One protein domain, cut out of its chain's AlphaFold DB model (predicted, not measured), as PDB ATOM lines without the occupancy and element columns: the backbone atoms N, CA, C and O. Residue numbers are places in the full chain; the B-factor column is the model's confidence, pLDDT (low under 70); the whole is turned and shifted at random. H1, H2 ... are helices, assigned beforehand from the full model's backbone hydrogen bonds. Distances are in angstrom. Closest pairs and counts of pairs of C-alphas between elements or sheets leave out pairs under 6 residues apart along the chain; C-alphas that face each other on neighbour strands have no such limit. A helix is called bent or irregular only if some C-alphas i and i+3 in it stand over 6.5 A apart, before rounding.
ATOM      1  N   MET A   8     140.620 151.882 143.718       92.19
ATOM      2  CA  MET A   8     139.970 152.199 142.444       92.19
ATOM      3  C   MET A   8     138.485 152.559 142.571       92.19
ATOM      4  O   MET A   8     137.971 153.243 141.690       92.19
ATOM      5  N   GLU A   9     137.814 152.214 143.675       93.31
ATOM      6  CA  GLU A   9     136.398 152.556 143.943       93.31
ATOM      7  C   GLU A   9     136.082 154.061 143.848       93.31
ATOM      8  O   GLU A   9     134.938 154.451 143.623       93.31
ATOM      9  N   LYS A  10     137.088 154.930 144.007       94.88
ATOM     10  CA  LYS A  10     136.933 156.390 143.866       94.88
ATOM     11  C   LYS A  10     136.923 156.869 142.414       94.88
ATOM     12  O   LYS A  10     136.545 158.011 142.162       94.88
ATOM     13  N   TYR A  11     137.387 156.033 141.490       94.94
ATOM     14  CA  TYR A  11     137.630 156.384 140.092       94.94
ATOM     15  C   TYR A  11     136.791 155.552 139.122       94.94
ATOM     16  O   TYR A  11     136.516 156.022 138.022       94.94
ATOM     17  N   LEU A  12     136.388 154.343 139.519       95.12
ATOM     18  CA  LEU A  12     135.689 153.384 138.671       95.12
ATOM     19  C   LEU A  12     134.437 152.848 139.358       95.12
ATOM     20  O   LEU A  12     134.414 152.626 140.570       95.12
ATOM     21  N   THR A  13     133.406 152.581 138.557       95.56
ATOM     22  CA  THR A  13     132.277 151.773 139.019       95.56
ATOM     23  C   THR A  13     132.718 150.315 139.203       95.56
ATOM     24  O   THR A  13     133.705 149.885 138.597       95.56
ATOM     25  N   PRO A  14     131.987 149.503 139.991       93.56
ATOM     26  CA  PRO A  14     132.279 148.075 140.103       93.56
ATOM     27  C   PRO A  14     132.283 147.347 138.749       93.56
ATOM     28  O   PRO A  14     133.048 146.402 138.560       93.56
ATOM     29  N   GLU A  15     131.445 147.785 137.803       94.56
ATOM     30  CA  GLU A  15     131.375 147.215 136.455       94.56
ATOM     31  C   GLU A  15     132.609 147.579 135.623       94.56
ATOM     32  O   GLU A  15     133.221 146.689 135.032       94.56
ATOM     33  N   ASP A  16     133.035 148.846 135.648       94.31
ATOM     34  CA  ASP A  16     134.244 149.297 134.943       94.31
ATOM     35  C   ASP A  16     135.506 148.659 135.526       94.31
ATOM     36  O   ASP A  16     136.397 148.241 134.790       94.31
ATOM     37  N   PHE A  17     135.576 148.526 136.853       92.50
ATOM     38  CA  PHE A  17     136.687 147.848 137.514       92.50
ATOM     39  C   PHE A  17     136.748 146.367 137.125       92.50
ATOM     40  O   PHE A  17     137.823 145.839 136.841       92.50
ATOM     41  N   LYS A  18     135.595 145.696 137.036       91.44
ATOM     42  CA  LYS A  18     135.523 144.312 136.558       91.44
ATOM     43  C   LYS A  18     135.955 144.189 135.095       91.44
ATOM     44  O   LYS A  18     136.647 143.232 134.758       91.44
ATOM     45  N   ALA A  19     135.565 145.133 134.239       92.81
ATOM     46  CA  ALA A  19     135.990 145.166 132.842       92.81
ATOM     47  C   ALA A  19     137.505 145.398 132.712       92.81
ATOM     48  O   ALA A  19     138.157 144.713 131.927       92.81
ATOM     49  N   LEU A  20     138.069 146.297 133.527       91.62
ATOM     50  CA  LEU A  20     139.510 146.526 133.616       91.62
ATOM     51  C   LEU A  20     140.245 145.239 134.002       91.62
ATOM     52  O   LEU A  20     141.156 144.830 133.292       91.62
ATOM     53  N   LEU A  21     139.824 144.570 135.080       92.00
ATOM     54  CA  LEU A  21     140.452 143.320 135.516       92.00
ATOM     55  C   LEU A  21     140.356 142.224 134.452       92.00
ATOM     56  O   LEU A  21     141.337 141.536 134.215       92.00
ATOM     57  N   ALA A  22     139.222 142.095 133.760       91.12
ATOM     58  CA  ALA A  22     139.086 141.127 132.671       91.12
ATOM     59  C   ALA A  22     140.027 141.410 131.484       91.12
ATOM     60  O   ALA A  22     140.345 140.488 130.734       91.12
ATOM     61  N   LYS A  23     140.453 142.668 131.302       91.06
ATOM     62  CA  LYS A  23     141.433 143.067 130.282       91.06
ATOM     63  C   LYS A  23     142.867 142.770 130.733       91.06
ATOM     64  O   LYS A  23     143.627 142.211 129.953       91.06
ATOM     65  N   ILE A  24     143.220 143.146 131.967       92.81
ATOM     66  CA  ILE A  24     144.625 143.224 132.421       92.81
ATOM     67  C   ILE A  24     145.070 142.088 133.351       92.81
ATOM     68  O   ILE A  24     146.250 141.988 133.648       92.81
ATOM     69  N   ASN A  25     144.142 141.272 133.852       94.06
ATOM     70  CA  ASN A  25     144.398 140.120 134.718       94.06
ATOM     71  C   ASN A  25     143.725 138.891 134.091       94.06
ATOM     72  O   ASN A  25     142.610 138.494 134.442       94.06
ATOM     73  N   SER A  26     144.383 138.372 133.062       90.50
ATOM     74  CA  SER A  26     143.861 137.352 132.156       90.50
ATOM     75  C   SER A  26     143.756 135.973 132.802       90.50
ATOM     76  O   SER A  26     142.866 135.195 132.444       90.50
ATOM     77  N   ASP A  27     144.640 135.671 133.755       92.06
ATOM     78  CA  ASP A  27     144.612 134.410 134.494       92.06
ATOM     79  C   ASP A  27     143.665 134.455 135.709       92.06
ATOM     80  O   ASP A  27     143.305 133.411 136.264       92.06
ATOM     81  N   GLY A  28     143.193 135.655 136.065       89.19
ATOM     82  CA  GLY A  28     142.207 135.888 137.110       89.19
ATOM     83  C   GLY A  28     142.730 135.607 138.515       89.19
ATOM     84  O   GLY A  28     141.924 135.351 139.416       89.19
ATOM     85  N   ASN A  29     144.051 135.614 138.709       90.19
ATOM     86  CA  ASN A  29     144.667 135.452 140.018       90.19
ATOM     87  C   ASN A  29     144.578 136.766 140.836       90.19
ATOM     88  O   ASN A  29     143.961 137.748 140.425       90.19
ATOM     89  N   ASP A  30     145.115 136.792 142.057       88.56
ATOM     90  CA  ASP A  30     144.992 137.960 142.947       88.56
ATOM     91  C   ASP A  30     146.026 139.081 142.698       88.56
ATOM     92  O   ASP A  30     146.084 140.062 143.458       88.56
ATOM     93  N   GLU A  31     146.802 138.960 141.627       90.44
ATOM     94  CA  GLU A  31     147.933 139.790 141.226       90.44
ATOM     95  C   GLU A  31     147.813 140.168 139.735       90.44
ATOM     96  O   GLU A  31     146.944 139.689 139.019       90.44
ATOM     97  N   ILE A  32     148.644 141.104 139.278       92.12
ATOM     98  CA  ILE A  32     148.843 141.372 137.848       92.12
ATOM     99  C   ILE A  32     150.312 141.071 137.598       92.12
ATOM    100  O   ILE A  32     151.184 141.716 138.190       92.12
ATOM    101  N   SER A  33     150.592 140.069 136.772       94.44
ATOM    102  CA  SER A  33     151.964 139.687 136.450       94.44
ATOM    103  C   SER A  33     152.628 140.694 135.501       94.44
ATOM    104  O   SER A  33     151.966 141.479 134.817       94.44
ATOM    105  N   TRP A  34     153.965 140.669 135.429       95.19
ATOM    106  CA  TRP A  34     154.695 141.521 134.481       95.19
ATOM    107  C   TRP A  34     154.305 141.253 133.023       95.19
ATOM    108  O   TRP A  34     154.221 142.195 132.238       95.19
ATOM    109  N   ASP A  35     154.054 139.989 132.677       96.25
ATOM    110  CA  ASP A  35     153.693 139.582 131.317       96.25
ATOM    111  C   ASP A  35     152.292 140.085 130.932       96.25
ATOM    112  O   ASP A  35     152.085 140.559 129.813       96.25
ATOM    113  N   GLU A  36     151.339 140.049 131.866       95.00
ATOM    114  CA  GLU A  36     149.991 140.593 131.661       95.00
ATOM    115  C   GLU A  36     150.005 142.111 131.489       95.00
ATOM    116  O   GLU A  36     149.373 142.636 130.571       95.00
ATOM    117  N   PHE A  37     150.790 142.816 132.310       93.00
ATOM    118  CA  PHE A  37     150.998 144.251 132.145       93.00
ATOM    119  C   PHE A  37     151.606 144.586 130.778       93.00
ATOM    120  O   PHE A  37     151.127 145.490 130.095       93.00
ATOM    121  N   LEU A  38     152.669 143.878 130.375       94.81
ATOM    122  CA  LEU A  38     153.352 144.156 129.113       94.81
ATOM    123  C   LEU A  38     152.424 143.908 127.920       94.81
ATOM    124  O   LEU A  38     152.385 144.724 127.005       94.81
ATOM    125  N   THR A  39     151.632 142.835 127.972       93.69
ATOM    126  CA  THR A  39     150.637 142.517 126.942       93.69
ATOM    127  C   THR A  39     149.592 143.629 126.806       93.69
ATOM    128  O   THR A  39     149.291 144.055 125.690       93.69
ATOM    129  N   ASP A  40     149.043 144.129 127.917       92.12
ATOM    130  CA  ASP A  40     148.092 145.251 127.897       92.12
ATOM    131  C   ASP A  40     148.730 146.532 127.336       92.12
ATOM    132  O   ASP A  40     148.160 147.183 126.459       92.12
ATOM    133  N   TYR A  41     149.952 146.845 127.772       92.12
ATOM    134  CA  TYR A  41     150.701 148.016 127.318       92.12
ATOM    135  C   TYR A  41     151.012 147.977 125.813       92.12
ATOM    136  O   TYR A  41     150.845 148.978 125.116       92.12
ATOM    137  N   GLU A  42     151.438 146.828 125.286       93.94
ATOM    138  CA  GLU A  42     151.693 146.648 123.852       93.94
ATOM    139  C   GLU A  42     150.411 146.785 123.017       93.94
ATOM    140  O   GLU A  42     150.438 147.412 121.955       93.94
ATOM    141  N   ASN A  43     149.280 146.267 123.508       90.56
ATOM    142  CA  ASN A  43     147.980 146.419 122.850       90.56
ATOM    143  C   ASN A  43     147.525 147.886 122.783       90.56
ATOM    144  O   ASN A  43     146.955 148.305 121.773       90.56
ATOM    145  N   ASP A  44     147.792 148.668 123.830       89.44
ATOM    146  CA  ASP A  44     147.455 150.094 123.876       89.44
ATOM    147  C   ASP A  44     148.371 150.944 122.972       89.44
ATOM    148  O   ASP A  44     147.936 151.970 122.455       89.44
ATOM    149  N   LEU A  45     149.615 150.513 122.728       89.00
ATOM    150  CA  LEU A  45     150.535 151.159 121.777       89.00
ATOM    151  C   LEU A  45     150.263 150.799 120.308       89.00
ATOM    152  O   LEU A  45     150.693 151.523 119.410       89.00
ATOM    153  N   GLY A  46     149.624 149.653 120.061       72.25
ATOM    154  CA  GLY A  46     149.356 149.113 118.727       72.25
ATOM    155  C   GLY A  46     148.131 149.697 118.013       72.25
ATOM    156  O   GLY A  46     147.872 149.292 116.877       72.25
ATOM    157  N   ASN A  47     147.400 150.621 118.650       50.91
ATOM    158  CA  ASN A  47     146.241 151.333 118.092       50.91
ATOM    159  C   ASN A  47     146.540 152.810 117.805       50.91
ATOM    160  O   ASN A  47     146.956 153.530 118.738       50.91
TER     161      ASN A  47
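AT A GLANCE: This is residues 8 to 47 of the 47 residues of an uncharacterized protein of Pseudomonas savastanoi (UniProt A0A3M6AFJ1). H2, the longest helix, stands like the crossbar of a lopsided T, and H1 comes in from one side, its last residue, Ile 24, close to H2 near Glu 36. The link of residues 25 to 33 loops from H1 round to H2, while residues 42 to 47 stick out beyond the meeting place. The 40 printed residues hold two named helices, H1 then H2, and no named strand, and the class is all helix. The whole is flat, 27 by 25 by 13 A, and only just loose, close to compact, with a radius of gyration of the C-alphas of 10.9 A.

HOW THE PARTS SIT: Start from H2, residues 34 to 45, and look for H1, residues 14 to 24. The two touch, with 4 pairs of C-alphas within 8 A; the closest C-alphas are those of Ile 24 and Glu 36, 6.0 A apart. H2 touches H1 with residues 36 to 40 alone. Their lines are about perpendicular, at 82 degrees, and their centres are 15.2 A apart. In both H1 and H2 every O i to N i+4 pair is within hydrogen-bond range.

IN THESE COORDINATES: Find C-alpha 34 at (154.695, 141.521, 134.481); from there H2 runs 16.5 A to C-alpha 45 at (150.535, 151.159, 121.777). Then go back to C-alpha 14 at (132.279, 148.075, 140.103), where H1 begins; it runs 15.3 A to C-alpha 24. Neither helix is bent.

THE WHOLE: The C-alphas of Lys 10 and Gly 46 are the two farthest apart, at 29.0 A. The link from H1 to H2 is short, with 9 residues, and the printed part has no cut. Residues 42 to 47, of which 42 to 45 belong to H2, stand free. The mean pLDDT of the printed part is 91.1, and residue 47, the chain's last, is under 70.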